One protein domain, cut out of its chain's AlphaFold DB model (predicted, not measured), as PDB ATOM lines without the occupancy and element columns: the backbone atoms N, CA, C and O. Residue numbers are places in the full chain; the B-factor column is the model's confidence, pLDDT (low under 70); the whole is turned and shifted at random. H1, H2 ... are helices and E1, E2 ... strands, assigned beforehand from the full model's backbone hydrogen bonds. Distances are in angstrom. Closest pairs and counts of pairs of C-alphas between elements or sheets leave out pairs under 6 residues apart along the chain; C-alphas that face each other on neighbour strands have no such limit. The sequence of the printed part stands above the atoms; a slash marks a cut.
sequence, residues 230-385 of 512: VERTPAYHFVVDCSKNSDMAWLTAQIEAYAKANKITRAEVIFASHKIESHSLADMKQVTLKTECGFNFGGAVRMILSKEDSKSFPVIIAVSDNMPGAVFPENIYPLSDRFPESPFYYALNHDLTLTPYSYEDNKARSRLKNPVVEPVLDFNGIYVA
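AT A GLANCE: This is residues 230 to 385 of the 512 residues of the protein "MSEP-CTERM sorting domain-containing protein" of Pelotomaculum sp (UniProt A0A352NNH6). A strongly twisted sheet of six strands runs through the middle, with the long helix H1 over one face and the shorter H2 over the other. A small separate hairpin, E7 and E8, lies away from the sheet at one end of the longest axis. The printed part has 156 residues with three named helices and eight named strands, in the order E1 H1 E2 E3 H2 E4 H3 E5 E6 E7 E8; the large sheet, E3 E2 E1 E4 E5 E6, is mixed. The class is mixed, helices and strands, though named elements hold only 73 of the 156 residues, under half. The whole is compact, with a radius of gyration of the C-alphas of 14.8 A and spans of 45 by 32 by 29 A.

IN THESE COORDINATES: E1, residues 233 to 241, begins with C-alpha 233 at (-26.437, 15.677, -21.775) and is 25.7 A long. H1, residues 248 to 261, is 20.0 A long from C-alpha 248 at (-15.198, 3.787, 2.027). E2 is residues 267 to 272, E3 276 to 280 and H2 297 to 305. E4, residues 312 to 319, is 21.5 A long. H3 is residues 333 to 336, E5 344 to 348, E6 354 to 358 and E7 376 to 379. E8, residues 382 to 385, ends with C-alpha 385 at (-41.992, 16.131, -19.899).

HOW THE PARTS SIT: E1 and E4 are parallel at 24 degrees, with N 237 and O 315 2.9 A apart. E2 is parallel to E1, with N 270 and O 238 at 2.8 A, and E5 to E4, with N 346 and O 316 at 2.9 A. The edge strands are antiparallel to their neighbours in the hairpins E2 and E3, N 271 and O 277 at 2.8 A, and E5 and E6, N 347 and O 355 at 2.8 A. E1, H1, E2 and E4, H3, E5 are strand-helix-strand units, parallel neighbour strands with a helix between, both with right-handed crossovers. The sheet has helices on both faces, in three layers. H1 is on one face, 9.4 A high, along the strands at 16 degrees to E1 on the local plane; the closest C-alphas of H1 and E1 are those of Leu 251 and Val 240, 7.0 A. H2 is on the opposite face; the C-alphas of Ala 300 and Ala 272, the closest of H2 and E2, are 6.5 A apart. H3 is only just not on the sheet, with 4 pairs of C-alphas within 10 A, and only just touches H2, with 3 pairs within 8 A, the closest Leu 305 and Leu 335 at 5.6 A. E7 and E8 form a hairpin with N 377 and O 384 at 2.8 A, and E6 and E7 are apart. In H1 and H2 every O i to N i+4 pair is within hydrogen-bond range; H3 is too short for one.

THE WHOLE: The farthest C-alphas, those of Asn 245 and Asn 380, are 46.6 A apart. The printed part has no cut. The links E3 to H2, E4 to H3 and E6 to E7 are long, with 16, 13 and 17 residues. The mean pLDDT of the printed part is 94.0, and no printed residue is under 70.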
ATOM      1  N   VAL A 230     -36.176  18.708 -27.013       94.56
ATOM      2  CA  VAL A 230     -34.775  19.029 -26.704       94.56
ATOM      3  C   VAL A 230     -34.053  17.804 -26.154       94.56
ATOM      4  O   VAL A 230     -34.641  16.965 -25.484       94.56
ATOM      5  N   GLU A 231     -32.759  17.702 -26.456       93.94
ATOM      6  CA  GLU A 231     -31.864  16.698 -25.888       93.94
ATOM      7  C   GLU A 231     -30.777  17.405 -25.075       93.94
ATOM      8  O   GLU A 231     -30.042  18.249 -25.598       93.94
ATOM      9  N   ARG A 232     -30.676  17.059 -23.790       94.38
ATOM     10  CA  ARG A 232     -29.619  17.513 -22.879       94.38
ATOM     11  C   ARG A 232     -28.641  16.376 -22.597       94.38
ATOM     12  O   ARG A 232     -28.943  15.208 -22.826       94.38
ATOM     13  N   THR A 233     -27.448  16.699 -22.107       94.56
ATOM     14  CA  THR A 233     -26.437  15.677 -21.775       94.56
ATOM     15  C   THR A 233     -26.494  15.279 -20.299       94.56
ATOM     16  O   THR A 233     -26.642  16.166 -19.463       94.56
ATOM     17  N   PRO A 234     -26.298  14.001 -19.935       96.19
ATOM     18  CA  PRO A 234     -26.283  13.595 -18.533       96.19
ATOM     19  C   PRO A 234     -25.044  14.129 -17.800       96.19
ATOM     20  O   PRO A 234     -23.910  13.961 -18.261       96.19
ATOM     21  N   ALA A 235     -25.255  14.715 -16.625       97.44
ATOM     22  CA  ALA A 235     -24.228  15.028 -15.640       97.44
ATOM     23  C   ALA A 235     -24.293  13.994 -14.509       97.44
ATOM     24  O   ALA A 235     -25.292  13.892 -13.803       97.44
ATOM     25  N   TYR A 236     -23.247  13.182 -14.354       98.19
ATOM     26  CA  TYR A 236     -23.232  12.111 -13.355       98.19
ATOM     27  C   TYR A 236     -22.822  12.629 -11.975       98.19
ATOM     28  O   TYR A 236     -21.796  13.301 -11.832       98.19
ATOM     29  N   HIS A 237     -23.592  12.237 -10.962       98.62
ATOM     30  CA  HIS A 237     -23.349  12.522  -9.554       98.62
ATOM     31  C   HIS A 237     -23.371  11.211  -8.764       98.62
ATOM     32  O   HIS A 237     -24.412  10.560  -8.669       98.62
ATOM     33  N   PHE A 238     -22.238  10.815  -8.191       98.69
ATOM     34  CA  PHE A 238     -22.168   9.684  -7.266       98.69
ATOM     35  C   PHE A 238     -22.364  10.191  -5.843       98.69
ATOM     36  O   PHE A 238     -21.609  11.048  -5.400       98.69
ATOM     37  N   VAL A 239     -23.354   9.670  -5.124       98.50
ATOM     38  CA  VAL A 239     -23.613  10.022  -3.726       98.50
ATOM     39  C   VAL A 239     -23.174   8.860  -2.849       98.50
ATOM     40  O   VAL A 239     -23.804   7.808  -2.842       98.50
ATOM     41  N   VAL A 240     -22.065   9.040  -2.150       97.44
ATOM     42  CA  VAL A 240     -21.386   8.009  -1.372       97.44
ATOM     43  C   VAL A 240     -21.869   8.047   0.064       97.44
ATOM     44  O   VAL A 240     -21.838   9.096   0.714       97.44
ATOM     45  N   ASP A 241     -22.273   6.886   0.556       96.75
ATOM     46  CA  ASP A 241     -22.604   6.673   1.954       96.75
ATOM     47  C   ASP A 241     -21.355   6.819   2.830       96.75
ATOM     48  O   ASP A 241     -20.403   6.052   2.709       96.75
ATOM     49  N   CYS A 242     -21.338   7.863   3.660       95.25
ATOM     50  CA  CYS A 242     -20.286   8.129   4.642       95.25
ATOM     51  C   CYS A 242     -20.789   7.938   6.076       95.25
ATOM     52  O   CYS A 242     -20.284   8.584   7.004       95.25
ATOM     53  N   SER A 243     -21.806   7.095   6.262       94.62
ATOM     54  CA  SER A 243     -22.290   6.710   7.581       94.62
ATOM     55  C   SER A 243     -21.216   5.975   8.380       94.62
ATOM     56  O   SER A 243     -20.197   5.510   7.862       94.62
ATOM     57  N   LYS A 244     -21.422   5.903   9.695       91.81
ATOM     58  CA  LYS A 244     -20.446   5.421  10.681       91.81
ATOM     59  C   LYS A 244     -19.818   4.068  10.325       91.81
ATOM     60  O   LYS A 244     -18.649   3.852  10.647       91.81
ATOM     61  N   ASN A 245     -20.579   3.175   9.694       89.00
ATOM     62  CA  ASN A 245     -20.166   1.801   9.413       89.00
ATOM     63  C   ASN A 245     -19.759   1.549   7.948       89.00
ATOM     64  O   ASN A 245     -19.457   0.407   7.606       89.00
ATOM     65  N   SER A 246     -19.713   2.579   7.098       92.56
ATOM     66  CA  SER A 246     -19.416   2.425   5.671       92.56
ATOM     67  C   SER A 246     -17.975   1.986   5.386       92.56
ATOM     68  O   SER A 246     -17.009   2.554   5.909       92.56
ATOM     69  N   ASP A 247     -17.808   1.033   4.463       93.69
ATOM     70  CA  ASP A 247     -16.506   0.697   3.874       93.69
ATOM     71  C   ASP A 247     -16.186   1.638   2.701       93.69
ATOM     72  O   ASP A 247     -16.477   1.369   1.533       93.69
ATOM     73  N   MET A 248     -15.543   2.762   3.017       92.19
ATOM     74  CA  MET A 248     -15.198   3.787   2.027       92.19
ATOM     75  C   MET A 248     -14.288   3.280   0.904       92.19
ATOM     76  O   MET A 248     -14.390   3.758  -0.230       92.19
ATOM     77  N   ALA A 249     -13.397   2.325   1.187       92.38
ATOM     78  CA  ALA A 249     -12.504   1.779   0.171       92.38
ATOM     79  C   ALA A 249     -13.298   0.947  -0.840       92.38
ATOM     80  O   ALA A 249     -13.111   1.092  -2.053       92.38
ATOM     81  N   TRP A 250     -14.220   0.123  -0.340       94.25
ATOM     82  CA  TRP A 250     -15.115  -0.666  -1.169       94.25
ATOM     83  C   TRP A 250     -16.063   0.214  -1.997       94.25
ATOM     84  O   TRP A 250     -16.124   0.046  -3.219       94.25
ATOM     85  N   LEU A 251     -16.727   1.198  -1.380       95.44
ATOM     86  CA  LEU A 251     -17.645   2.117  -2.067       95.44
ATOM     87  C   LEU A 251     -16.935   2.911  -3.175       95.44
ATOM     88  O   LEU A 251     -17.420   2.986  -4.305       95.44
ATOM     89  N   THR A 252     -15.733   3.422  -2.896       94.25
ATOM     90  CA  THR A 252     -14.918   4.136  -3.893       94.25
ATOM     91  C   THR A 252     -14.545   3.227  -5.068       94.25
ATOM     92  O   THR A 252     -14.593   3.650  -6.223       94.25
ATOM     93  N   ALA A 253     -14.224   1.955  -4.807       95.56
ATOM     94  CA  ALA A 253     -13.931   0.989  -5.863       95.56
ATOM     95  C   ALA A 253     -15.158   0.684  -6.746       95.56
ATOM     96  O   ALA A 253     -15.001   0.496  -7.954       95.56
ATOM     97  N   GLN A 254     -16.375   0.673  -6.181       97.25
ATOM     98  CA  GLN A 254     -17.610   0.511  -6.963       97.25
ATOM     99  C   GLN A 254     -17.822   1.674  -7.940       97.25
ATOM    100  O   GLN A 254     -18.157   1.443  -9.103       97.25
ATOM    101  N   ILE A 255     -17.560   2.912  -7.501       97.69
ATOM    102  CA  ILE A 255     -17.641   4.106  -8.357       97.69
ATOM    103  C   ILE A 255     -16.683   3.977  -9.542       97.69
ATOM    104  O   ILE A 255     -17.095   4.153 -10.688       97.69
ATOM    105  N   GLU A 256     -15.418   3.615  -9.298       97.25
ATOM    106  CA  GLU A 256     -14.432   3.441 -10.373       97.25
ATOM    107  C   GLU A 256     -14.835   2.345 -11.360       97.25
ATOM    108  O   GLU A 256     -14.699   2.519 -12.576       97.25
ATOM    109  N   ALA A 257     -15.340   1.218 -10.851       97.75
ATOM    110  CA  ALA A 257     -15.792   0.107 -11.675       97.75
ATOM    111  C   ALA A 257     -16.967   0.519 -12.572       97.75
ATOM    112  O   ALA A 257     -16.918   0.291 -13.785       97.75
ATOM    113  N   TYR A 258     -17.978   1.182 -12.005       98.06
ATOM    114  CA  TYR A 258     -19.137   1.666 -12.750       98.06
ATOM    115  C   TYR A 258     -18.753   2.750 -13.767       98.06
ATOM    116  O   TYR A 258     -19.142   2.670 -14.935       98.06
ATOM    117  N   ALA A 259     -17.941   3.731 -13.359       97.81
ATOM    118  CA  ALA A 259     -17.482   4.809 -14.230       97.81
ATOM    119  C   ALA A 259     -16.672   4.272 -15.416       97.81
ATOM    120  O   ALA A 259     -16.915   4.654 -16.563       97.81
ATOM    121  N   LYS A 260     -15.768   3.314 -15.174       97.62
ATOM    122  CA  LYS A 260     -14.994   2.649 -16.230       97.62
ATOM    123  C   LYS A 260     -15.887   1.856 -17.183       97.62
ATOM    124  O   LYS A 260     -15.704   1.959 -18.397       97.62
ATOM    125  N   ALA A 261     -16.836   1.081 -16.658       97.25
ATOM    126  CA  ALA A 261     -17.754   0.279 -17.467       97.25
ATOM    127  C   ALA A 261     -18.617   1.146 -18.400       97.25
ATOM    128  O   ALA A 261     -18.861   0.761 -19.544       97.25
ATOM    129  N   ASN A 262     -18.998   2.343 -17.944       96.69
ATOM    130  CA  ASN A 262     -19.877   3.265 -18.664       96.69
ATOM    131  C   ASN A 262     -19.146   4.438 -19.340       96.69
ATOM    132  O   ASN A 262     -19.788   5.348 -19.857       96.69
ATOM    133  N   LYS A 263     -17.805   4.418 -19.380       97.06
ATOM    134  CA  LYS A 263     -16.961   5.468 -19.991       97.06
ATOM    135  C   LYS A 263     -17.209   6.873 -19.414       97.06
ATOM    136  O   LYS A 263     -17.051   7.876 -20.113       97.06
ATOM    137  N   ILE A 264     -17.560   6.953 -18.134       97.12
ATOM    138  CA  ILE A 264     -17.767   8.211 -17.415       97.12
ATOM    139  C   ILE A 264     -16.395   8.759 -17.022       97.12
ATOM    140  O   ILE A 264     -15.682   8.172 -16.211       97.12
ATOM    141  N   THR A 265     -16.007   9.881 -17.627       95.31
ATOM    142  CA  THR A 265     -14.710  10.542 -17.376       95.31
ATOM    143  C   THR A 265     -14.834  11.790 -16.507       95.31
ATOM    144  O   THR A 265     -13.840  12.263 -15.960       95.31
ATOM    145  N   ARG A 266     -16.051  12.328 -16.372       96.00
ATOM    146  CA  ARG A 266     -16.380  13.493 -15.550       96.00
ATOM    147  C   ARG A 266     -17.635  13.170 -14.753       96.00
ATOM    148  O   ARG A 266     -18.665  12.859 -15.341       96.00
ATOM    149  N   ALA A 267     -17.521  13.248 -13.438       97.62
ATOM    150  CA  ALA A 267     -18.633  13.145 -12.510       97.62
ATOM    151  C   ALA A 267     -18.297  13.938 -11.248       97.62
ATOM    152  O   ALA A 267     -17.119  14.154 -10.934       97.62
ATOM    153  N   GLU A 268     -19.334  14.355 -10.541       97.94
ATOM    154  CA  GLU A 268     -19.220  14.821  -9.167       97.94
ATOM    155  C   GLU A 268     -19.355  13.624  -8.221       97.94
ATOM    156  O   GLU A 268     -20.156  12.721  -8.463       97.94
ATOM    157  N   VAL A 269     -18.571  13.609  -7.150       98.19
ATOM    158  CA  VAL A 269     -18.647  12.618  -6.078       98.19
ATOM    159  C   VAL A 269     -18.980  13.366  -4.794       98.19
ATOM    160  O   VAL A 269     -18.183  14.166  -4.307       98.19
ATOM    161  N   ILE A 270     -20.187  13.134  -4.292       97.56
ATOM    162  CA  ILE A 270     -20.732  13.725  -3.080       97.56
ATOM    163  C   ILE A 270     -20.586  12.709  -1.955       97.56
ATOM    164  O   ILE A 270     -21.165  11.631  -2.016       97.56
ATOM    165  N   PHE A 271     -19.860  13.060  -0.907       96.31
ATOM    166  CA  PHE A 271     -19.727  12.262   0.303       96.31
ATOM    167  C   PHE A 271     -20.746  12.755   1.323       96.31
ATOM    168  O   PHE A 271     -20.697  13.921   1.722       96.31
ATOM    169  N   ALA A 272     -21.700  11.900   1.695       95.44
ATOM    170  CA  ALA A 272     -22.846  12.307   2.497       95.44
ATOM    171  C   ALA A 272     -22.944  11.517   3.807       95.44
ATOM    172  O   ALA A 272     -23.100  10.297   3.831       95.44
ATOM    173  N   SER A 273     -22.903  12.261   4.904       92.50
ATOM    174  CA  SER A 273     -23.294  11.856   6.252       92.50
ATOM    175  C   SER A 273     -24.142  12.981   6.864       92.50
ATOM    176  O   SER A 273     -24.867  13.655   6.140       92.50
ATOM    177  N   HIS A 274     -24.020  13.304   8.156       83.00
ATOM    178  CA  HIS A 274     -24.561  14.574   8.674       83.00
ATOM    179  C   HIS A 274     -23.966  15.822   7.972       83.00
ATOM    180  O   HIS A 274     -24.585  16.886   7.982       83.00
ATOM    181  N   LYS A 275     -22.777  15.692   7.362       86.88
ATOM    182  CA  LYS A 275     -22.140  16.692   6.492       86.88
ATOM    183  C   LYS A 275     -22.140  16.214   5.049       86.88
ATOM    184  O   LYS A 275     -22.129  15.015   4.788       86.88
ATOM    185  N   ILE A 276     -22.123  17.168   4.127       92.44
ATOM    186  CA  ILE A 276     -22.100  16.905   2.692       92.44
ATOM    187  C   ILE A 276     -20.898  17.635   2.103       92.44
ATOM    188  O   ILE A 276     -20.803  18.858   2.203       92.44
ATOM    189  N   GLU A 277     -19.987  16.877   1.501       93.00
ATOM    190  CA  GLU A 277     -18.789  17.388   0.831       93.00
ATOM    191  C   GLU A 277     -18.771  16.909  -0.620       93.00
ATOM    192  O   GLU A 277     -19.194  15.794  -0.918       93.00
ATOM    193  N   SER A 278     -18.306  17.755  -1.540       94.69
ATOM    194  CA  SER A 278     -18.300  17.461  -2.974       94.69
ATOM    195  C   SER A 278     -16.900  17.562  -3.567       94.69
ATOM    196  O   SER A 278     -16.166  18.520  -3.310       94.69
ATOM    197  N   HIS A 279     -16.557  16.582  -4.402       96.06
ATOM    198  CA  HIS A 279     -15.290  16.493  -5.116       96.06
ATOM    199  C   HIS A 279     -15.489  16.022  -6.558       96.06
ATOM    200  O   HIS A 279     -16.546  15.528  -6.947       96.06
ATOM    201  N   SER A 280     -14.446  16.153  -7.378       97.00
ATOM    202  CA  SER A 280     -14.441  15.557  -8.712       97.00
ATOM    203  C   SER A 280     -14.162  14.050  -8.636       97.00
ATOM    204  O   SER A 280     -13.471  13.577  -7.730       97.00
ATOM    205  N   LEU A 281     -14.617  13.296  -9.640       96.69
ATOM    206  CA  LEU A 281     -14.270  11.879  -9.807       96.69
ATOM    207  C   LEU A 281     -12.750  11.620  -9.790       96.69
ATOM    208  O   LEU A 281     -12.313  10.572  -9.323       96.69
ATOM    209  N   ALA A 282     -11.941  12.559 -10.287       95.19
ATOM    210  CA  ALA A 282     -10.483  12.427 -10.310       95.19
ATOM    211  C   ALA A 282      -9.846  12.645  -8.926       95.19
ATOM    212  O   ALA A 282      -8.818  12.040  -8.616       95.19
ATOM    213  N   ASP A 283     -10.468  13.476  -8.090       94.31
ATOM    214  CA  ASP A 283      -9.923  13.890  -6.794       94.31
ATOM    215  C   ASP A 283     -10.486  13.077  -5.620       94.31
ATOM    216  O   ASP A 283      -9.955  13.160  -4.515       94.31
ATOM    217  N   MET A 284     -11.511  12.243  -5.844       93.06
ATOM    218  CA  MET A 284     -12.233  11.524  -4.782       93.06
ATOM    219  C   MET A 284     -11.334  10.682  -3.856       93.06
ATOM    220  O   MET A 284     -11.637  10.517  -2.681       93.06
ATOM    221  N   LYS A 285     -10.201  10.171  -4.359       88.25
ATOM    222  CA  LYS A 285      -9.240   9.364  -3.579       88.25
ATOM    223  C   LYS A 285      -8.320  10.181  -2.672       88.25
ATOM    224  O   LYS A 285      -7.635   9.607  -1.832       88.25
ATOM    225  N   GLN A 286      -8.250  11.494  -2.873       85.56
ATOM    226  CA  GLN A 286      -7.401  12.395  -2.090       85.56
ATOM    227  C   GLN A 286      -8.129  12.920  -0.843       85.56
ATOM    228  O   GLN A 286      -7.519  13.561   0.011       85.56
ATOM    229  N   VAL A 287      -9.432  12.650  -0.735       83.06
ATOM    230  CA  VAL A 287     -10.281  13.138   0.347       83.06
ATOM    231  C   VAL A 287     -10.053  12.297   1.603       83.06
ATOM    232  O   VAL A 287     -10.085  11.069   1.568       83.06
ATOM    233  N   THR A 288      -9.814  12.961   2.733       79.88
ATOM    234  CA  THR A 288      -9.732  12.313   4.048       79.88
ATOM    235  C   THR A 288     -11.057  12.525   4.761       79.88
ATOM    236  O   THR A 288     -11.311  13.608   5.282       79.88
ATOM    237  N   LEU A 289     -11.902  11.496   4.767       75.81
ATOM    238  CA  LEU A 289     -13.255  11.563   5.318       75.81
ATOM    239  C   LEU A 289     -13.346  10.798   6.627       75.81
ATOM    240  O   LEU A 289     -12.729   9.748   6.806       75.81
ATOM    241  N   LYS A 290     -14.165  11.326   7.531       82.62
ATOM    242  CA  LYS A 290     -14.547  10.643   8.756       82.62
ATOM    243  C   LYS A 290     -15.949  10.076   8.566       82.62
ATOM    244  O   LYS A 290     -16.891  10.839   8.372       82.62
ATOM    245  N   THR A 291     -16.074   8.757   8.639       90.25
ATOM    246  CA  THR A 291     -17.372   8.090   8.701       90.25
ATOM    247  C   THR A 291     -18.012   8.357  10.061       90.25
ATOM    248  O   THR A 291     -17.437   8.069  11.115       90.25
ATOM    249  N   GLU A 292     -19.185   8.979  10.063       91.19
ATOM    250  CA  GLU A 292     -19.913   9.329  11.284       91.19
ATOM    251  C   GLU A 292     -21.388   9.563  10.982       91.19
ATOM    252  O   GLU A 292     -21.727   9.940   9.868       91.19
ATOM    253  N   CYS A 293     -22.259   9.389  11.983       92.50
ATOM    254  CA  CYS A 293     -23.708   9.554  11.814       92.50
ATOM    255  C   CYS A 293     -24.258   8.645  10.687       92.50
ATOM    256  O   CYS A 293     -23.623   7.643  10.356       92.50
ATOM    257  N   GLY A 294     -25.444   8.938  10.156       93.38
ATOM    258  CA  GLY A 294     -26.073   8.168   9.081       93.38
ATOM    259  C   GLY A 294     -26.022   8.840   7.714       93.38
ATOM    260  O   GLY A 294     -25.580   9.983   7.564       93.38
ATOM    261  N   PHE A 295     -26.509   8.116   6.706       95.81
ATOM    262  CA  PHE A 295     -26.465   8.517   5.304       95.81
ATOM    263  C   PHE A 295     -27.544   9.556   4.956       95.81
ATOM    264  O   PHE A 295     -28.706   9.217   4.708       95.81
ATOM    265  N   ASN A 296     -27.163  10.837   4.889       95.00
ATOM    266  CA  ASN A 296     -28.052  11.934   4.481       95.00
ATOM    267  C   ASN A 296     -28.202  12.022   2.955       95.00
ATOM    268  O   ASN A 296     -27.793  12.995   2.309       95.00
ATOM    269  N   PHE A 297     -28.778  10.981   2.366       96.88
ATOM    270  CA  PHE A 297     -28.964  10.896   0.924       96.88
ATOM    271  C   PHE A 297     -29.880  12.015   0.392       96.88
ATOM    272  O   PHE A 297     -29.566  12.658  -0.609       96.88
ATOM    273  N   GLY A 298     -30.968  12.325   1.099       94.50
ATOM    274  CA  GLY A 298     -31.933  13.358   0.732       94.50
ATOM    275  C   GLY A 298     -31.332  14.762   0.687       94.50
ATOM    276  O   GLY A 298     -31.618  15.523  -0.240       94.50
ATOM    277  N   GLY A 299     -30.445  15.100   1.629       94.75
ATOM    278  CA  GLY A 299     -29.698  16.357   1.597       94.75
ATOM    279  C   GLY A 299     -28.787  16.463   0.371       94.75
ATOM    280  O   GLY A 299     -28.750  17.507  -0.283       94.75
ATOM    281  N   ALA A 300     -28.100  15.374   0.012       97.81
ATOM    282  CA  ALA A 300     -27.238  15.333  -1.167       97.81
ATOM    283  C   ALA A 300     -28.039  15.461  -2.472       97.81
ATOM    284  O   ALA A 300     -27.667  16.249  -3.341       97.81
ATOM    285  N   VAL A 301     -29.170  14.759  -2.589       97.94
ATOM    286  CA  VAL A 301     -30.095  14.889  -3.725       97.94
ATOM    287  C   VAL A 301     -30.570  16.334  -3.875       97.94
ATOM    288  O   VAL A 301     -30.475  16.895  -4.964       97.94
ATOM    289  N   ARG A 302     -31.015  16.971  -2.784       95.75
ATOM    290  CA  ARG A 302     -31.444  18.377  -2.802       95.75
ATOM    291  C   ARG A 302     -30.327  19.304  -3.263       95.75
ATOM    292  O   ARG A 302     -30.572  20.164  -4.104       95.75
ATOM    293  N   MET A 303     -29.108  19.114  -2.756       95.81
ATOM    294  CA  MET A 303     -27.942  19.896  -3.172       95.81
ATOM    295  C   MET A 303     -27.677  19.766  -4.679       95.81
ATOM    296  O   MET A 303     -27.375  20.764  -5.324       95.81
ATOM    297  N   ILE A 304     -27.791  18.558  -5.241       97.50
ATOM    298  CA  ILE A 304     -27.576  18.310  -6.672       97.50
ATOM    299  C   ILE A 304     -28.668  18.982  -7.509       97.50
ATOM    300  O   ILE A 304     -28.347  19.752  -8.409       97.50
ATOM    301  N   LEU A 305     -29.944  18.739  -7.190       96.06
ATOM    302  CA  LEU A 305     -31.078  19.254  -7.968       96.06
ATOM    303  C   LEU A 305     -31.260  20.778  -7.847       96.06
ATOM    304  O   LEU A 305     -31.911  21.393  -8.684       96.06
ATOM    305  N   SER A 306     -30.683  21.411  -6.822       93.31
ATOM    306  CA  SER A 306     -30.724  22.874  -6.672       93.31
ATOM    307  C   SER A 306     -29.776  23.606  -7.630       93.31
ATOM    308  O   SER A 306     -29.869  24.825  -7.757       93.31
ATOM    309  N   LYS A 307     -28.850  22.899  -8.290       92.06
ATOM    310  CA  LYS A 307     -27.885  23.509  -9.213       92.06
ATOM    311  C   LYS A 307     -28.551  23.888 -10.529       92.06
ATOM    312  O   LYS A 307     -29.327  23.120 -11.090       92.06
ATOM    313  N   GLU A 308     -28.189  25.052 -11.050       77.94
ATOM    314  CA  GLU A 308     -28.672  25.519 -12.346       77.94
ATOM    315  C   GLU A 308     -27.713  25.099 -13.461       77.94
ATOM    316  O   GLU A 308     -26.569  25.553 -13.517       77.94
ATOM    317  N   ASP A 309     -28.183  24.242 -14.364       81.62
ATOM    318  CA  ASP A 309     -27.505  23.949 -15.626       81.62
ATOM    319  C   ASP A 309     -28.540  23.724 -16.733       81.62
ATOM    320  O   ASP A 309     -29.307  22.763 -16.722       81.62
ATOM    321  N   SER A 310     -28.566  24.629 -17.710       80.81
ATOM    322  CA  SER A 310     -29.477  24.541 -18.855       80.81
ATOM    323  C   SER A 310     -29.031  23.532 -19.914       80.81
ATOM    324  O   SER A 310     -29.802  23.187 -20.803       80.81
ATOM    325  N   LYS A 311     -27.790  23.036 -19.863       87.56
ATOM    326  CA  LYS A 311     -27.235  22.133 -20.888       87.56
ATOM    327  C   LYS A 311     -27.234  20.673 -20.464       87.56
ATOM    328  O   LYS A 311     -27.134  19.794 -21.325       87.56
ATOM    329  N   SER A 312     -27.310  20.412 -19.164       94.75
ATOM    330  CA  SER A 312     -27.249  19.065 -18.615       94.75
ATOM    331  C   SER A 312     -28.426  18.754 -17.698       94.75
ATOM    332  O   SER A 312     -29.165  19.646 -17.289       94.75
ATOM    333  N   PHE A 313     -28.614  17.468 -17.418       96.44
ATOM    334  CA  PHE A 313     -29.537  16.984 -16.398       96.44
ATOM    335  C   PHE A 313     -28.803  16.019 -15.453       96.44
ATOM    336  O   PHE A 313     -27.903  15.296 -15.898       96.44
ATOM    337  N   PRO A 314     -29.148  15.983 -14.158       97.56
ATOM    338  CA  PRO A 314     -28.450  15.168 -13.180       97.56
ATOM    339  C   PRO A 314     -28.851  13.695 -13.290       97.56
ATOM    340  O   PRO A 314     -30.029  13.338 -13.281       97.56
ATOM    341  N   VAL A 315     -27.849  12.821 -13.312       98.19
ATOM    342  CA  VAL A 315     -27.991  11.383 -13.079       98.19
ATOM    343  C   VAL A 315     -27.391  11.081 -11.712       98.19
ATOM    344  O   VAL A 315     -26.168  11.094 -11.549       98.19
ATOM    345  N   ILE A 316     -28.252  10.830 -10.726       98.69
ATOM    346  CA  ILE A 316     -27.852  10.651  -9.326       98.69
ATOM    347  C   ILE A 316     -27.753   9.164  -8.996       98.69
ATOM    348  O   ILE A 316     -28.747   8.442  -9.052       98.69
ATOM    349  N   ILE A 317     -26.559   8.706  -8.621       98.75
ATOM    350  CA  ILE A 317     -26.273   7.309  -8.285       98.75
ATOM    351  C   ILE A 317     -25.784   7.232  -6.835       98.75
ATOM    352  O   ILE A 317     -24.647   7.590  -6.534       98.75
ATOM    353  N   ALA A 318     -26.638   6.753  -5.940       98.44
ATOM    354  CA  ALA A 318     -26.293   6.372  -4.581       98.44
ATOM    355  C   ALA A 318     -25.365   5.149  -4.578       98.44
ATOM    356  O   ALA A 318     -25.623   4.145  -5.250       98.44
ATOM    357  N   VAL A 319     -24.301   5.226  -3.790       98.19
ATOM    358  CA  VAL A 319     -23.332   4.154  -3.580       98.19
ATOM    359  C   VAL A 319     -23.299   3.877  -2.085       98.19
ATOM    360  O   VAL A 319     -22.670   4.607  -1.323       98.19
ATOM    361  N   SER A 320     -24.041   2.847  -1.686       95.44
ATOM    362  CA  SER A 320     -24.249   2.406  -0.305       95.44
ATOM    363  C   SER A 320     -24.426   0.887  -0.293       95.44
ATOM    364  O   SER A 320     -24.970   0.316  -1.242       95.44
ATOM    365  N   ASP A 321     -23.984   0.230   0.773       90.56
ATOM    366  CA  ASP A 321     -24.289  -1.169   1.085       90.56
ATOM    367  C   ASP A 321     -25.567  -1.329   1.934       90.56
ATOM    368  O   ASP A 321     -26.096  -2.435   2.041       90.56
ATOM    369  N   ASN A 322     -26.110  -0.228   2.470       88.50
ATOM    370  CA  ASN A 322     -27.315  -0.187   3.295       88.50
ATOM    371  C   ASN A 322     -28.311   0.893   2.829       88.50
ATOM    372  O   ASN A 322     -28.766   1.738   3.601       88.50
ATOM    373  N   MET A 323     -28.705   0.839   1.553       90.62
ATOM    374  CA  MET A 323     -29.684   1.781   0.993       90.62
ATOM    375  C   MET A 323     -30.996   1.901   1.807       90.62
ATOM    376  O   MET A 323     -31.490   3.019   1.931       90.62
ATOM    377  N   PRO A 324     -31.581   0.829   2.389       86.44
ATOM    378  CA  PRO A 324     -32.795   0.957   3.204       86.44
ATOM    379  C   PRO A 324     -32.651   1.855   4.444       86.44
ATOM    380  O   PRO A 324     -33.644   2.435   4.870       86.44
ATOM    381  N   GLY A 325     -31.439   1.983   5.000       88.12
ATOM    382  CA  GLY A 325     -31.144   2.859   6.139       88.12
ATOM    383  C   GLY A 325     -30.884   4.323   5.764       88.12
ATOM    384  O   GLY A 325     -30.674   5.152   6.651       88.12
ATOM    385  N   ALA A 326     -30.888   4.659   4.471       92.75
ATOM    386  CA  ALA A 326     -30.671   6.021   4.000       92.75
ATOM    387  C   ALA A 326     -31.817   6.953   4.414       92.75
ATOM    388  O   ALA A 326     -32.989   6.578   4.402       92.75
ATOM    389  N   VAL A 327     -31.490   8.213   4.703       93.06
ATOM    390  CA  VAL A 327     -32.494   9.278   4.815       93.06
ATOM    391  C   VAL A 327     -32.824   9.762   3.408       93.06
ATOM    392  O   VAL A 327     -32.015  10.449   2.789       93.06
ATOM    393  N   PHE A 328     -33.980   9.369   2.878       92.06
ATOM    394  CA  PHE A 328     -34.402   9.670   1.507       92.06
ATOM    395  C   PHE A 328     -34.865  11.128   1.322       92.06
ATOM    396  O   PHE A 328     -35.228  11.790   2.295       92.06
ATOM    397  N   PRO A 329     -34.836  11.670   0.088       91.62
ATOM    398  CA  PRO A 329     -35.425  12.976  -0.187       91.62
ATOM    399  C   PRO A 329     -36.946  12.952   0.027       91.62
ATOM    400  O   PRO A 329     -37.629  12.019  -0.379       91.62
ATOM    401  N   GLU A 330     -37.487  14.016   0.615       86.38
ATOM    402  CA  GLU A 330     -38.928  14.215   0.794       86.38
ATOM    403  C   GLU A 330     -39.370  15.517   0.131       86.38
ATOM    404  O   GLU A 330     -38.652  16.525   0.190       86.38
ATOM    405  N   ASN A 331     -40.562  15.497  -0.479       86.81
ATOM    406  CA  ASN A 331     -41.178  16.653  -1.143       86.81
ATOM    407  C   ASN A 331     -40.213  17.374  -2.100       86.81
ATOM    408  O   ASN A 331     -40.139  18.601  -2.132       86.81
ATOM    409  N   ILE A 332     -39.423  16.598  -2.846       91.62
ATOM    410  CA  ILE A 332     -38.363  17.114  -3.721       91.62
ATOM    411  C   ILE A 332     -38.863  17.454  -5.127       91.62
ATOM    412  O   ILE A 332     -38.100  17.978  -5.935       91.62
ATOM    413  N   TYR A 333     -40.142  17.187  -5.402       91.19
ATOM    414  CA  TYR A 333     -40.731  17.303  -6.729       91.19
ATOM    415  C   TYR A 333     -40.512  18.668  -7.404       91.19
ATOM    416  O   TYR A 333     -40.082  18.653  -8.550       91.19
ATOM    417  N   PRO A 334     -40.589  19.837  -6.731       92.12
ATOM    418  CA  PRO A 334     -40.341  21.108  -7.419       92.12
ATOM    419  C   PRO A 334     -38.900  21.254  -7.934       92.12
ATOM    420  O   PRO A 334     -38.631  22.033  -8.843       92.12
ATOM    421  N   LEU A 335     -37.949  20.524  -7.338       94.12
ATOM    422  CA  LEU A 335     -36.563  20.471  -7.799       94.12
ATOM    423  C   LEU A 335     -36.345  19.370  -8.841       94.12
ATOM    424  O   LEU A 335     -35.611  19.604  -9.797       94.12
ATOM    425  N   SER A 336     -36.944  18.187  -8.673       94.62
ATOM    426  CA  SER A 336     -36.797  17.103  -9.656       94.62
ATOM    427  C   SER A 336     -37.527  17.399 -10.962       94.62
ATOM    428  O   SER A 336     -37.016  17.049 -12.019       94.62
ATOM    429  N   ASP A 337     -38.657  18.104 -10.915       93.69
ATOM    430  CA  ASP A 337     -39.466  18.450 -12.091       93.69
ATOM    431  C   ASP A 337     -38.743  19.409 -13.049       93.69
ATOM    432  O   ASP A 337     -39.085  19.488 -14.220       93.69
ATOM    433  N   ARG A 338     -37.671  20.078 -12.601       92.88
ATOM    434  CA  ARG A 338     -36.759  20.848 -13.475       92.88
ATOM    435  C   ARG A 338     -35.956  19.951 -14.432       92.88
ATOM    436  O   ARG A 338     -35.297  20.436 -15.359       92.88
ATOM    437  N   PHE A 339     -35.957  18.646 -14.172       95.38
ATOM    438  CA  PHE A 339     -35.239  17.624 -14.922       95.38
ATOM    439  C   PHE A 339     -36.165  16.444 -15.263       95.38
ATOM    440  O   PHE A 339     -35.896  15.319 -14.829       95.38
ATOM    441  N   PRO A 340     -37.245  16.668 -16.040       94.94
ATOM    442  CA  PRO A 340     -38.226  15.622 -16.330       94.94
ATOM    443  C   PRO A 340     -37.640  14.435 -17.114       94.94
ATOM    444  O   PRO A 340     -38.207  13.345 -17.094       94.94
ATOM    445  N   GLU A 341     -36.472  14.602 -17.747       95.06
ATOM    446  CA  GLU A 341     -35.706  13.527 -18.386       95.06
ATOM    447  C   GLU A 341     -35.202  12.483 -17.384       95.06
ATOM    448  O   GLU A 341     -34.916  11.355 -17.774       95.06
ATOM    449  N   SER A 342     -35.014  12.859 -16.116       95.88
ATOM    450  CA  SER A 342     -34.379  12.037 -15.084       95.88
ATOM    451  C   SER A 342     -35.375  11.738 -13.961       95.88
ATOM    452  O   SER A 342     -35.290  12.322 -12.884       95.88
ATOM    453  N   PRO A 343     -36.338  10.819 -14.173       95.12
ATOM    454  CA  PRO A 343     -37.416  10.558 -13.212       95.12
ATOM    455  C   PRO A 343     -36.978   9.760 -11.973       95.12
ATOM    456  O   PRO A 343     -37.779   9.531 -11.064       95.12
ATOM    457  N   PHE A 344     -35.721   9.308 -11.923       97.56
ATOM    458  CA  PHE A 344     -35.211   8.444 -10.862       97.56
ATOM    459  C   PHE A 344     -33.830   8.883 -10.379       97.56
ATOM    460  O   PHE A 344     -32.976   9.297 -11.165       97.56
ATOM    461  N   TYR A 345     -33.571   8.638  -9.099       97.38
ATOM    462  CA  TYR A 345     -32.219   8.385  -8.608       97.38
ATOM    463  C   TYR A 345     -31.990   6.872  -8.502       97.38
ATOM    464  O   TYR A 345     -32.931   6.076  -8.509       97.38
ATOM    465  N   TYR A 346     -30.732   6.447  -8.429       98.31
ATOM    466  CA  TYR A 346     -30.372   5.036  -8.560       98.31
ATOM    467  C   TYR A 346     -29.522   4.564  -7.392       98.31
ATOM    468  O   TYR A 346     -28.595   5.261  -7.012       98.31
ATOM    469  N   ALA A 347     -29.760   3.362  -6.876       97.94
ATOM    470  CA  ALA A 347     -28.783   2.669  -6.039       97.94
ATOM    471  C   ALA A 347     -27.899   1.766  -6.907       97.94
ATOM    472  O   ALA A 347     -28.409   0.975  -7.709       97.94
ATOM    473  N   LEU A 348     -26.581   1.879  -6.748       98.38
ATOM    474  CA  LEU A 348     -25.604   1.036  -7.429       98.38
ATOM    475  C   LEU A 348     -25.524  -0.343  -6.762       98.38
ATOM    476  O   LEU A 348     -25.158  -0.461  -5.597       98.38
ATOM    477  N   ASN A 349     -25.831  -1.396  -7.516       97.06
ATOM    478  CA  ASN A 349     -25.691  -2.775  -7.061       97.06
ATOM    479  C   ASN A 349     -24.262  -3.294  -7.301       97.06
ATOM    480  O   ASN A 349     -23.547  -2.823  -8.186       97.06
ATOM    481  N   HIS A 350     -23.869  -4.341  -6.568       93.38
ATOM    482  CA  HIS A 350     -22.546  -4.979  -6.674       93.38
ATOM    483  C   HIS A 350     -22.199  -5.517  -8.074       93.38
ATOM    484  O   HIS A 350     -21.028  -5.657  -8.420       93.38
ATOM    485  N   ASP A 351     -23.207  -5.856  -8.878       95.50
ATOM    486  CA  ASP A 351     -23.056  -6.332 -10.257       95.50
ATOM    487  C   ASP A 351     -23.023  -5.187 -11.288       95.50
ATOM    488  O   ASP A 351     -23.116  -5.431 -12.492       95.50
ATOM    489  N   LEU A 352     -22.879  -3.943 -10.816       96.38
ATOM    490  CA  LEU A 352     -22.899  -2.702 -11.591       96.38
ATOM    491  C   LEU A 352     -24.244  -2.397 -12.269       96.38
ATOM    492  O   LEU A 352     -24.317  -1.486 -13.096       96.38
ATOM    493  N   THR A 353     -25.311  -3.122 -11.925       97.88
ATOM    494  CA  THR A 353     -26.676  -2.724 -12.285       97.88
ATOM    495  C   THR A 353     -27.186  -1.643 -11.340       97.88
ATOM    496  O   THR A 353     -26.671  -1.438 -10.242       97.88
ATOM    497  N   LEU A 354     -28.239  -0.954 -11.748       98.44
ATOM    498  CA  LEU A 354     -28.868   0.126 -11.010       98.44
ATOM    499  C   LEU A 354     -30.274  -0.281 -10.574       98.44
ATOM    500  O   LEU A 354     -31.055  -0.799 -11.373       98.44
ATOM    501  N   THR A 355     -30.606  -0.007  -9.318       97.62
ATOM    502  CA  THR A 355     -31.980  -0.070  -8.809       97.62
ATOM    503  C   THR A 355     -32.556   1.346  -8.841       97.62
ATOM    504  O   THR A 355     -32.044   2.189  -8.105       97.62
ATOM    505  N   PRO A 356     -33.564   1.652  -9.676       97.81
ATOM    506  CA  PRO A 356     -34.183   2.976  -9.713       97.81
ATOM    507  C   PRO A 356     -35.080   3.183  -8.498       97.81
ATOM    508  O   PRO A 356     -35.742   2.245  -8.056       97.81
ATOM    509  N   TYR A 357     -35.160   4.416  -8.026       95.50
ATOM    510  CA  TYR A 357     -36.077   4.867  -6.989       95.50
ATOM    511  C   TYR A 357     -36.779   6.133  -7.482       95.50
ATOM    512  O   TYR A 357     -36.121   7.061  -7.953       95.50
ATOM    513  N   SER A 358     -38.113   6.143  -7.422       92.69
ATOM    514  CA  SER A 358     -38.919   7.288  -7.868       92.69
ATOM    515  C   SER A 358     -38.748   8.473  -6.927       92.69
ATOM    516  O   SER A 358     -38.821   8.296  -5.714       92.69
ATOM    517  N   TYR A 359     -38.618   9.681  -7.481       92.25
ATOM    518  CA  TYR A 359     -38.702  10.918  -6.696       92.25
ATOM    519  C   TYR A 359     -40.085  11.136  -6.056       92.25
ATOM    520  O   TYR A 359     -40.207  11.929  -5.127       92.25
ATOM    521  N   GLU A 360     -41.121  10.448  -6.549       86.69
ATOM    522  CA  GLU A 360     -42.501  10.596  -6.078       86.69
ATOM    523  C   GLU A 360     -42.765   9.845  -4.765       86.69
ATOM    524  O   GLU A 360     -43.361  10.398  -3.845       86.69
ATOM    525  N   ASP A 361     -42.351   8.578  -4.688       86.12
ATOM    526  CA  ASP A 361     -42.725   7.658  -3.604       86.12
ATOM    527  C   ASP A 361     -41.521   7.005  -2.908       86.12
ATOM    528  O   ASP A 361     -41.707   6.214  -1.985       86.12
ATOM    529  N   ASN A 362     -40.292   7.301  -3.350       89.94
ATOM    530  CA  ASN A 362     -39.053   6.670  -2.895       89.94
ATOM    531  C   ASN A 362     -39.072   5.128  -2.962       89.94
ATOM    532  O   ASN A 362     -38.258   4.465  -2.315       89.94
ATOM    533  N   LYS A 363     -39.970   4.516  -3.746       89.31
ATOM    534  CA  LYS A 363     -40.051   3.059  -3.885       89.31
ATOM    535  C   LYS A 363     -39.126   2.578  -4.993       89.31
ATOM    536  O   LYS A 363     -39.082   3.133  -6.095       89.31
ATOM    537  N   ALA A 364     -38.435   1.477  -4.711       92.25
ATOM    538  CA  ALA A 364     -37.572   0.813  -5.673       92.25
ATOM    539  C   ALA A 364     -38.367   0.279  -6.881       92.25
ATOM    540  O   ALA A 364     -39.510  -0.170  -6.758       92.25
ATOM    541  N   ARG A 365     -37.743   0.305  -8.057       94.69
ATOM    542  CA  ARG A 365     -38.230  -0.296  -9.307       94.69
ATOM    543  C   ARG A 365     -37.314  -1.450  -9.730       94.69
ATOM    544  O   ARG A 365     -36.291  -1.729  -9.100       94.69
ATOM    545  N   SER A 366     -37.684  -2.159 -10.795       96.31
ATOM    546  CA  SER A 366     -36.889  -3.276 -11.315       96.31
ATOM    547  C   SER A 366     -35.492  -2.829 -11.757       96.31
ATOM    548  O   SER A 366     -35.328  -1.768 -12.358       96.31
ATOM    549  N   ARG A 367     -34.485  -3.666 -11.474       97.06
ATOM    550  CA  ARG A 367     -33.083  -3.380 -11.805       97.06
ATOM    551  C   ARG A 367     -32.876  -3.197 -13.308       97.06
ATOM    552  O   ARG A 367     -33.425  -3.947 -14.114       97.06
ATOM    553  N   LEU A 368     -32.008  -2.256 -13.662       97.19
ATOM    554  CA  LEU A 368     -31.641  -1.913 -15.034       97.19
ATOM    555  C   LEU A 368     -30.131  -1.700 -15.171       97.19
ATOM    556  O   LEU A 368     -29.416  -1.548 -14.188       97.19
ATOM    557  N   LYS A 369     -29.616  -1.735 -16.404       95.38
ATOM    558  CA  LYS A 369     -28.174  -1.557 -16.666       95.38
ATOM    559  C   LYS A 369     -27.766  -0.091 -16.787       95.38
ATOM    560  O   LYS A 369     -26.702   0.286 -16.311       95.38
ATOM    561  N   ASN A 370     -28.612   0.712 -17.425       95.31
ATOM    562  CA  ASN A 370     -28.356   2.117 -17.723       95.31
ATOM    563  C   ASN A 370     -29.486   2.968 -17.146       95.31
ATOM    564  O   ASN A 370     -30.621   2.492 -17.181       95.31
ATOM    565  N   PRO A 371     -29.201   4.200 -16.689       97.25
ATOM    566  CA  PRO A 371     -30.223   5.158 -16.281       97.25
ATOM    567  C   PRO A 371     -31.317   5.333 -17.340       97.25
ATOM    568  O   PRO A 371     -31.037   5.297 -18.541       97.25
ATOM    569  N   VAL A 372     -32.549   5.536 -16.881       97.19
ATOM    570  CA  VAL A 372     -33.681   5.956 -17.712       97.19
ATOM    571  C   VAL A 372     -33.494   7.423 -18.084       97.19
ATOM    572  O   VAL A 372     -33.087   8.221 -17.240       97.19
ATOM    573  N   VAL A 373     -33.773   7.747 -19.346       96.69
ATOM    574  CA  VAL A 373     -33.779   9.113 -19.872       96.69
ATOM    575  C   VAL A 373     -35.064   9.295 -20.665       96.69
ATOM    576  O   VAL A 373     -35.240   8.646 -21.698       96.69
ATOM    577  N   GLU A 374     -35.954  10.142 -20.164       96.38
ATOM    578  CA  GLU A 374     -37.242  10.441 -20.791       96.38
ATOM    579  C   GLU A 374     -37.128  11.624 -21.770       96.38
ATOM    580  O   GLU A 374     -36.278  12.504 -21.594       96.38
ATOM    581  N   PRO A 375     -37.948  11.660 -22.835       96.38
ATOM    582  CA  PRO A 375     -37.988  12.789 -23.756       96.38
ATOM    583  C   PRO A 375     -38.586  14.039 -23.092       96.38
ATOM    584  O   PRO A 375     -39.507  13.950 -22.281       96.38
ATOM    585  N   VAL A 376     -38.092  15.216 -23.486       96.81
ATOM    586  CA  VAL A 376     -38.563  16.510 -22.968       96.81
ATOM    587  C   VAL A 376     -38.770  17.552 -24.050       96.81
ATOM    588  O   VAL A 376     -38.201  17.490 -25.146       96.81
ATOM    589  N   LEU A 377     -39.558  18.555 -23.695       97.00
ATOM    590  CA  LEU A 377     -39.929  19.690 -24.515       97.00
ATOM    591  C   LEU A 377     -39.389  20.983 -23.896       97.00
ATOM    592  O   LEU A 377     -39.256  21.093 -22.680       97.00
ATOM    593  N   ASP A 378     -39.091  21.967 -24.738       95.44
ATOM    594  CA  ASP A 378     -38.693  23.314 -24.323       95.44
ATOM    595  C   ASP A 378     -39.898  24.257 -24.326       95.44
ATOM    596  O   ASP A 378     -40.496  24.531 -25.372       95.44
ATOM    597  N   PHE A 379     -40.227  24.759 -23.137       94.50
ATOM    598  CA  PHE A 379     -41.195  25.812 -22.896       94.50
ATOM    599  C   PHE A 379     -40.474  27.059 -22.373       94.50
ATOM    600  O   PHE A 379     -40.255  27.223 -21.175       94.50
ATOM    601  N   ASN A 380     -40.104  27.962 -23.284       91.88
ATOM    602  CA  ASN A 380     -39.459  29.243 -22.960       91.88
ATOM    603  C   ASN A 380     -38.187  29.112 -22.092       91.88
ATOM    604  O   ASN A 380     -37.923  29.961 -21.243       91.88
ATOM    605  N   GLY A 381     -37.383  28.069 -22.312       90.50
ATOM    606  CA  GLY A 381     -36.171  27.784 -21.541       90.50
ATOM    607  C   GLY A 381     -36.395  26.919 -20.297       90.50
ATOM    608  O   GLY A 381     -35.416  26.562 -19.643       90.50
ATOM    609  N   ILE A 382     -37.645  26.561 -19.986       92.56
ATOM    610  CA  ILE A 382     -38.008  25.587 -18.954       92.56
ATOM    611  C   ILE A 382     -38.319  24.253 -19.634       92.56
ATOM    612  O   ILE A 382     -39.034  24.208 -20.635       92.56
ATOM    613  N   TYR A 383     -37.768  23.164 -19.104       94.62
ATOM    614  CA  TYR A 383     -37.962  21.827 -19.662       94.62
ATOM    615  C   TYR A 383     -39.158  21.146 -19.014       94.62
ATOM    616  O   TYR A 383     -39.257  21.134 -17.792       94.62
ATOM    617  N   VAL A 384     -40.028  20.576 -19.843       95.62
ATOM    618  CA  VAL A 384     -41.241  19.859 -19.424       95.62
ATOM    619  C   VAL A 384     -41.268  18.465 -20.044       95.62
ATOM    620  O   VAL A 384     -40.657  18.240 -21.093       95.62
ATOM    621  N   ALA A 385     -41.948  17.511 -19.417       95.94
ATOM    622  CA  ALA A 385     -41.992  16.131 -19.899       95.94
ATOM    623  C   ALA A 385     -42.687  16.024 -21.270       95.94
ATOM    624  O   ALA A 385     -43.727  16.634 -21.493       95.94
TER     625      ALA A 385